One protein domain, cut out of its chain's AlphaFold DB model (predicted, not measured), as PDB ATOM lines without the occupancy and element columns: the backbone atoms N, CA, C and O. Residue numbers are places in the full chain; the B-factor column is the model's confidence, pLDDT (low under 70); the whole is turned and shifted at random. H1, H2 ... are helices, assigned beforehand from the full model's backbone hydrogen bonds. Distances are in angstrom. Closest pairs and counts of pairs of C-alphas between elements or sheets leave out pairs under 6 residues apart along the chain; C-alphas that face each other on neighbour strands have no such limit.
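Overview. This is residues 149 to 211 of the 211 residues of an uncharacterized protein of Culex quinquefasciatus (UniProt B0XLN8). Three helices strung end to end make an open, flat U, with H1 as one arm, H2 as the base and H3 as the other arm, standing free. Before H1, residues 149 to 157 run beside it, and residues 158 to 165 stand free where the chain turns into it. The printed part has 63 residues, of which 41 are in three named helices, in the order H1, H2, H3 along the chain, with no named strand; the class is all helix. The whole is extended, with a radius of gyration of the C-alphas of 19.7 A and spans of 53 by 29 by 15 A.

Along the chain. Residues 149 to 163 hold no named element. H1, residues 164 to 180, begins at C-alpha 164 (265.268, 225.141, 275.130) and is 24.5 A long. H2, residues 182 to 193, measures 16.2 A. H3, residues 198 to 209, measures 16.3 A and ends at C-alpha 209 (288.331, 254.311, 309.412).

Arrangement. H1 and H2 are close but not clearly touching; their closest C-alphas, of Phe 178 and Phe 185, are 7.9 A apart. Their lines are about perpendicular, at 81 degrees. H3 is apart from H1 and H2. In H1, H2 and H3 every O i to N i+4 pair is within hydrogen-bond range.

Size, cuts and confidence. The two farthest C-alphas, of Glu 165 and Phe 210, are 53.9 A apart. The printed part has no cut, and both links between helices are tight. pLDDT is under 70 at residues 160, 195 to 196, 200, 204 and 209 to 211.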
ATOM      1  N   PHE A 149     259.804 238.486 295.116       78.56
ATOM      2  CA  PHE A 149     259.741 238.195 293.689       78.56
ATOM      3  C   PHE A 149     259.724 236.683 293.501       78.56
ATOM      4  O   PHE A 149     260.702 236.004 293.798       78.56
ATOM      5  N   ASN A 150     258.576 236.153 293.093       80.12
ATOM      6  CA  ASN A 150     258.392 234.726 292.859       80.12
ATOM      7  C   ASN A 150     257.362 234.553 291.736       80.12
ATOM      8  O   ASN A 150     256.162 234.552 292.038       80.12
ATOM      9  N   PRO A 151     257.798 234.507 290.463       76.12
ATOM     10  CA  PRO A 151     256.891 234.325 289.342       76.12
ATOM     11  C   PRO A 151     256.111 233.022 289.489       76.12
ATOM     12  O   PRO A 151     256.645 232.006 289.936       76.12
ATOM     13  N   TYR A 152     254.826 233.068 289.141       72.62
ATOM     14  CA  TYR A 152     254.046 231.848 288.999       72.62
ATOM     15  C   TYR A 152     254.551 231.113 287.762       72.62
ATOM     16  O   TYR A 152     254.644 231.713 286.694       72.62
ATOM     17  N   LEU A 153     254.890 229.839 287.929       78.31
ATOM     18  CA  LEU A 153     255.297 228.983 286.827       78.31
ATOM     19  C   LEU A 153     254.078 228.221 286.329       78.31
ATOM     20  O   LEU A 153     253.357 227.616 287.125       78.31
ATOM     21  N   THR A 154     253.880 228.223 285.018       77.31
ATOM     22  CA  THR A 154     252.784 227.494 284.373       77.31
ATOM     23  C   THR A 154     252.973 225.975 284.501       77.31
ATOM     24  O   THR A 154     252.007 225.215 284.477       77.31
ATOM     25  N   GLU A 155     254.216 225.520 284.675       77.25
ATOM     26  CA  GLU A 155     254.576 224.111 284.819       77.25
ATOM     27  C   GLU A 155     255.670 223.914 285.876       77.25
ATOM     28  O   GLU A 155     256.566 224.744 286.038       77.25
ATOM     29  N   PHE A 156     255.619 222.784 286.587       76.44
ATOM     30  CA  PHE A 156     256.690 222.376 287.491       76.44
ATOM     31  C   PHE A 156     257.874 221.829 286.696       76.44
ATOM     32  O   PHE A 156     257.772 220.785 286.055       76.44
ATOM     33  N   LEU A 157     259.012 222.516 286.778       72.06
ATOM     34  CA  LEU A 157     260.241 222.114 286.101       72.06
ATOM     35  C   LEU A 157     261.256 221.537 287.084       72.06
ATOM     36  O   LEU A 157     261.366 221.963 288.235       72.06
ATOM     37  N   SER A 158     262.012 220.554 286.602       73.69
ATOM     38  CA  SER A 158     263.148 219.996 287.332       73.69
ATOM     39  C   SER A 158     264.301 220.999 287.381       73.69
ATOM     40  O   SER A 158     264.522 221.749 286.435       73.69
ATOM     41  N   MET A 159     265.104 220.965 288.447       70.00
ATOM     42  CA  MET A 159     266.303 221.806 288.569       70.00
ATOM     43  C   MET A 159     267.363 221.536 287.494       70.00
ATOM     44  O   MET A 159     268.203 222.392 287.240       70.00
ATOM     45  N   VAL A 160     267.352 220.343 286.896       66.69
ATOM     46  CA  VAL A 160     268.284 219.942 285.828       66.69
ATOM     47  C   VAL A 160     267.666 220.076 284.433       66.69
ATOM     48  O   VAL A 160     268.183 219.512 283.472       66.69
ATOM     49  N   GLU A 161     266.540 220.783 284.316       79.06
ATOM     50  CA  GLU A 161     265.904 221.048 283.030       79.06
ATOM     51  C   GLU A 161     266.775 221.984 282.182       79.06
ATOM     52  O   GLU A 161     267.127 223.083 282.606       79.06
ATOM     53  N   VAL A 162     267.116 221.538 280.974       83.75
ATOM     54  CA  VAL A 162     267.976 222.274 280.029       83.75
ATOM     55  C   VAL A 162     267.343 222.402 278.647       83.75
ATOM     56  O   VAL A 162     267.946 222.974 277.740       83.75
ATOM     57  N   ARG A 163     266.137 221.854 278.457       79.62
ATOM     58  CA  ARG A 163     265.470 221.871 277.161       79.62
ATOM     59  C   ARG A 163     265.083 223.302 276.763       79.62
ATOM     60  O   ARG A 163     264.444 224.003 277.557       79.62
ATOM     61  N   PRO A 164     265.435 223.748 275.544       81.38
ATOM     62  CA  PRO A 164     265.268 225.141 275.130       81.38
ATOM     63  C   PRO A 164     263.804 225.592 275.143       81.38
ATOM     64  O   PRO A 164     263.511 226.727 275.508       81.38
ATOM     65  N   GLU A 165     262.861 224.707 274.821       86.06
ATOM     66  CA  GLU A 165     261.431 225.010 274.850       86.06
ATOM     67  C   GLU A 165     260.901 225.283 276.265       86.06
ATOM     68  O   GLU A 165     260.017 226.125 276.440       86.06
ATOM     69  N   LYS A 166     261.467 224.619 277.283       79.44
ATOM     70  CA  LYS A 166     261.108 224.816 278.695       79.44
ATOM     71  C   LYS A 166     261.751 226.073 279.265       79.44
ATOM     72  O   LYS A 166     261.105 226.799 280.017       79.44
ATOM     73  N   ILE A 167     262.974 226.387 278.841       80.69
ATOM     74  CA  ILE A 167     263.624 227.664 279.164       80.69
ATOM     75  C   ILE A 167     262.819 228.829 278.570       80.69
ATOM     76  O   ILE A 167     262.472 229.760 279.290       80.69
ATOM     77  N   ALA A 168     262.415 228.739 277.300       80.69
ATOM     78  CA  ALA A 168     261.586 229.763 276.662       80.69
ATOM     79  C   ALA A 168     260.224 229.946 277.360       80.69
ATOM     80  O   ALA A 168     259.674 231.046 277.405       80.69
ATOM     81  N   GLN A 169     259.656 228.876 277.920       79.50
ATOM     82  CA  GLN A 169     258.447 228.958 278.738       79.50
ATOM     83  C   GLN A 169     258.692 229.710 280.054       79.50
ATOM     84  O   GLN A 169     257.924 230.616 280.367       79.50
ATOM     85  N   LEU A 170     259.778 229.406 280.771       80.88
ATOM     86  CA  LEU A 170     260.170 230.138 281.982       80.88
ATOM     87  C   LEU A 170     260.374 231.632 281.723       80.88
ATOM     88  O   LEU A 170     259.970 232.465 282.535       80.88
ATOM     89  N   GLU A 171     260.987 231.981 280.594       81.38
ATOM     90  CA  GLU A 171     261.183 233.374 280.189       81.38
ATOM     91  C   GLU A 171     259.847 234.089 279.965       81.38
ATOM     92  O   GLU A 171     259.663 235.211 280.441       81.38
ATOM     93  N   ARG A 172     258.888 233.432 279.297       80.12
ATOM     94  CA  ARG A 172     257.532 233.974 279.106       80.12
ATOM     95  C   ARG A 172     256.819 234.199 280.437       80.12
ATOM     96  O   ARG A 172     256.359 235.314 280.678       80.12
ATOM     97  N   ASP A 173     256.797 233.190 281.306       78.75
ATOM     98  CA  ASP A 173     256.163 233.261 282.630       78.75
ATOM     99  C   ASP A 173     256.779 234.390 283.481       78.75
ATOM    100  O   ASP A 173     256.080 235.183 284.118       78.75
ATOM    101  N   THR A 174     258.108 234.524 283.435       78.81
ATOM    102  CA  THR A 174     258.842 235.578 284.148       78.81
ATOM    103  C   THR A 174     258.526 236.966 283.594       78.81
ATOM    104  O   THR A 174     258.329 237.905 284.365       78.81
ATOM    105  N   ASN A 175     258.440 237.112 282.270       79.38
ATOM    106  CA  ASN A 175     258.127 238.387 281.630       79.38
ATOM    107  C   ASN A 175     256.687 238.836 281.923       79.38
ATOM    108  O   ASN A 175     256.442 240.009 282.202       79.38
ATOM    109  N   GLU A 176     255.725 237.912 281.911       81.81
ATOM    110  CA  GLU A 176     254.358 238.221 282.332       81.81
ATOM    111  C   GLU A 176     254.292 238.640 283.800       81.81
ATOM    112  O   GLU A 176     253.613 239.612 284.139       81.81
ATOM    113  N   TYR A 177     255.013 237.937 284.674       80.56
ATOM    114  CA  TYR A 177     255.087 238.304 286.081       80.56
ATOM    115  C   TYR A 177     255.690 239.696 286.286       80.56
ATOM    116  O   TYR A 177     255.164 240.466 287.092       80.56
ATOM    117  N   PHE A 178     256.758 240.024 285.553       79.31
ATOM    118  CA  PHE A 178     257.388 241.341 285.586       79.31
ATOM    119  C   PHE A 178     256.383 242.435 285.224       79.31
ATOM    120  O   PHE A 178     256.146 243.319 286.040       79.31
ATOM    121  N   LYS A 179     255.706 242.309 284.075       80.50
ATOM    122  CA  LYS A 179     254.694 243.279 283.618       80.50
ATOM    123  C   LYS A 179     253.577 243.498 284.637       80.50
ATOM    124  O   LYS A 179     253.129 244.615 284.843       80.50
ATOM    125  N   ARG A 180     253.125 242.434 285.309       83.50
ATOM    126  CA  ARG A 180     252.071 242.523 286.338       83.50
ATOM    127  C   ARG A 180     252.538 243.157 287.652       83.50
ATOM    128  O   ARG A 180     251.699 243.481 288.485       83.50
ATOM    129  N   ASN A 181     253.845 243.247 287.888       81.75
ATOM    130  CA  ASN A 181     254.424 243.745 289.139       81.75
ATOM    131  C   ASN A 181     255.383 244.920 288.904       81.75
ATOM    132  O   ASN A 181     256.213 245.187 289.774       81.75
ATOM    133  N   GLU A 182     255.279 245.601 287.762       81.50
ATOM    134  CA  GLU A 182     256.183 246.675 287.338       81.50
ATOM    135  C   GLU A 182     256.341 247.743 288.430       81.50
ATOM    136  O   GLU A 182     257.460 247.983 288.877       81.50
ATOM    137  N   ASP A 183     255.233 248.212 289.014       83.75
ATOM    138  CA  ASP A 183     255.220 249.172 290.129       83.75
ATOM    139  C   ASP A 183     256.107 248.749 291.319       83.75
ATOM    140  O   ASP A 183     256.774 249.564 291.958       83.75
ATOM    141  N   LYS A 184     256.141 247.447 291.647       79.25
ATOM    142  CA  LYS A 184     256.985 246.933 292.741       79.25
ATOM    143  C   LYS A 184     258.458 246.953 292.359       79.25
ATOM    144  O   LYS A 184     259.299 247.190 293.224       79.25
ATOM    145  N   PHE A 185     258.775 246.662 291.100       79.94
ATOM    146  CA  PHE A 185     260.143 246.748 290.598       79.94
ATOM    147  C   PHE A 185     260.621 248.200 290.560       79.94
ATOM    148  O   PHE A 185     261.748 248.457 290.981       79.94
ATOM    149  N   GLU A 186     259.767 249.141 290.157       81.06
ATOM    150  CA  GLU A 186     260.065 250.575 290.192       81.06
ATOM    151  C   GLU A 186     260.310 251.073 291.617       81.06
ATOM    152  O   GLU A 186     261.346 251.682 291.882       81.06
ATOM    153  N   LEU A 187     259.435 250.727 292.565       77.12
ATOM    154  CA  LEU A 187     259.611 251.077 293.976       77.12
ATOM    155  C   LEU A 187     260.931 250.531 294.539       77.12
ATOM    156  O   LEU A 187     261.647 251.219 295.269       77.12
ATOM    157  N   VAL A 188     261.280 249.288 294.203       75.75
ATOM    158  CA  VAL A 188     262.563 248.702 294.607       75.75
ATOM    159  C   VAL A 188     263.729 249.434 293.956       75.75
ATOM    160  O   VAL A 188     264.710 249.729 294.640       75.75
ATOM    161  N   ALA A 189     263.639 249.755 292.666       78.00
ATOM    162  CA  ALA A 189     264.667 250.509 291.964       78.00
ATOM    163  C   ALA A 189     264.867 251.895 292.594       78.00
ATOM    164  O   ALA A 189     266.007 252.281 292.854       78.00
ATOM    165  N   GLU A 190     263.792 252.606 292.929       79.19
ATOM    166  CA  GLU A 190     263.842 253.891 293.628       79.19
ATOM    167  C   GLU A 190     264.528 253.748 294.992       79.19
ATOM    168  O   GLU A 190     265.485 254.460 295.291       79.19
ATOM    169  N   LEU A 191     264.112 252.781 295.814       74.00
ATOM    170  CA  LEU A 191     264.695 252.561 297.141       74.00
ATOM    171  C   LEU A 191     266.179 252.179 297.085       74.00
ATOM    172  O   LEU A 191     266.951 252.599 297.950       74.00
ATOM    173  N   LEU A 192     266.584 251.398 296.082       75.31
ATOM    174  CA  LEU A 192     267.975 250.986 295.884       75.31
ATOM    175  C   LEU A 192     268.851 252.105 295.308       75.31
ATOM    176  O   LEU A 192     270.049 252.142 295.589       75.31
ATOM    177  N   THR A 193     268.274 253.007 294.511       78.19
ATOM    178  CA  THR A 193     268.983 254.150 293.911       78.19
ATOM    179  C   THR A 193     268.951 255.401 294.787       78.19
ATOM    180  O   THR A 193     269.776 256.303 294.605       78.19
ATOM    181  N   ARG A 194     268.060 255.454 295.787       76.00
ATOM    182  CA  ARG A 194     267.979 256.539 296.765       76.00
ATOM    183  C   ARG A 194     269.325 256.719 297.461       76.00
ATOM    184  O   ARG A 194     269.847 255.817 298.118       76.00
ATOM    185  N   LYS A 195     269.885 257.929 297.351       67.25
ATOM    186  CA  LYS A 195     271.134 258.288 298.034       67.25
ATOM    187  C   LYS A 195     270.983 258.056 299.536       67.25
ATOM    188  O   LYS A 195     270.021 258.512 300.158       67.25
ATOM    189  N   ARG A 196     271.952 257.346 300.121       64.44
ATOM    190  CA  ARG A 196     272.002 257.094 301.567       64.44
ATOM    191  C   ARG A 196     272.013 258.412 302.330       64.44
ATOM    192  O   ARG A 196     272.679 259.356 301.913       64.44
ATOM    193  N   ASN A 197     271.312 258.454 303.460       71.50
ATOM    194  CA  ASN A 197     271.318 259.614 304.349       71.50
ATOM    195  C   ASN A 197     272.763 259.932 304.787       71.50
ATOM    196  O   ASN A 197     273.517 259.010 305.100       71.50
ATOM    197  N   ILE A 198     273.127 261.217 304.818       73.19
ATOM    198  CA  ILE A 198     274.466 261.725 305.165       73.19
ATOM    199  C   ILE A 198     274.938 261.136 306.501       73.19
ATOM    200  O   ILE A 198     276.081 260.710 306.607       73.19
ATOM    201  N   VAL A 199     274.026 260.981 307.466       71.44
ATOM    202  CA  VAL A 199     274.299 260.369 308.779       71.44
ATOM    203  C   VAL A 199     274.813 258.926 308.668       71.44
ATOM    204  O   VAL A 199     275.746 258.536 309.368       71.44
ATOM    205  N   HIS A 200     274.239 258.126 307.765       67.12
ATOM    206  CA  HIS A 200     274.695 256.752 307.536       67.12
ATOM    207  C   HIS A 200     276.023 256.722 306.776       67.12
ATOM    208  O   HIS A 200     276.859 255.874 307.057       67.12
ATOM    209  N   GLN A 201     276.248 257.671 305.861       70.31
ATOM    210  CA  GLN A 201     277.527 257.790 305.156       70.31
ATOM    211  C   GLN A 201     278.667 258.147 306.119       70.31
ATOM    212  O   GLN A 201     279.738 257.558 306.032       70.31
ATOM    213  N   THR A 202     278.430 259.057 307.072       77.31
ATOM    214  CA  THR A 202     279.418 259.412 308.101       77.31
ATOM    215  C   THR A 202     279.662 258.277 309.089       77.31
ATOM    216  O   THR A 202     280.804 258.053 309.476       77.31
ATOM    217  N   TYR A 203     278.619 257.535 309.477       78.81
ATOM    218  CA  TYR A 203     278.760 256.380 310.365       78.81
ATOM    219  C   TYR A 203     279.576 255.256 309.717       78.81
ATOM    220  O   TYR A 203     280.488 254.727 310.345       78.81
ATOM    221  N   ASP A 204     279.294 254.930 308.453       69.25
ATOM    222  CA  ASP A 204     280.049 253.919 307.707       69.25
ATOM    223  C   ASP A 204     281.500 254.369 307.467       69.25
ATOM    224  O   ASP A 204     282.417 253.580 307.669       69.25
ATOM    225  N   ALA A 205     281.727 255.646 307.134       74.44
ATOM    226  CA  ALA A 205     283.073 256.198 306.970       74.44
ATOM    227  C   ALA A 205     283.887 256.165 308.272       74.44
ATOM    228  O   ALA A 205     285.065 255.823 308.249       74.44
ATOM    229  N   LEU A 206     283.261 256.474 309.414       80.31
ATOM    230  CA  LEU A 206     283.893 256.324 310.725       80.31
ATOM    231  C   LEU A 206     284.183 254.851 311.020       80.31
ATOM    232  O   LEU A 206     285.299 254.514 311.393       80.31
ATOM    233  N   ARG A 207     283.213 253.954 310.809       76.12
ATOM    234  CA  ARG A 207     283.395 252.516 311.038       76.12
ATOM    235  C   ARG A 207     284.541 251.935 310.209       76.12
ATOM    236  O   ARG A 207     285.307 251.131 310.725       76.12
ATOM    237  N   ASP A 208     284.643 252.331 308.946       70.38
ATOM    238  CA  ASP A 208     285.676 251.848 308.032       70.38
ATOM    239  C   ASP A 208     287.044 252.509 308.299       70.38
ATOM    240  O   ASP A 208     288.066 251.915 307.975       70.38
ATOM    241  N   ALA A 209     287.090 253.682 308.944       69.38
ATOM    242  CA  ALA A 209     288.331 254.311 309.412       69.38
ATOM    243  C   ALA A 209     288.904 253.671 310.695       69.38
ATOM    244  O   ALA A 209     290.087 253.835 310.981       69.38
ATOM    245  N   PHE A 210     288.077 252.954 311.463       62.50
ATOM    246  CA  PHE A 210     288.464 252.252 312.697       62.50
ATOM    247  C   PHE A 210     288.616 250.729 312.517       62.50
ATOM    248  O   PHE A 210     288.619 249.990 313.505       62.50
ATOM    249  N   ARG A 211     288.731 250.249 311.274       46.69
ATOM    250  CA  ARG A 211     288.925 248.837 310.920       46.69
ATOM    251  C   ARG A 211     290.304 248.606 310.319       46.69
ATOM    252  O   ARG A 211     290.856 247.519 310.594       46.69
TER     253      ARG A 211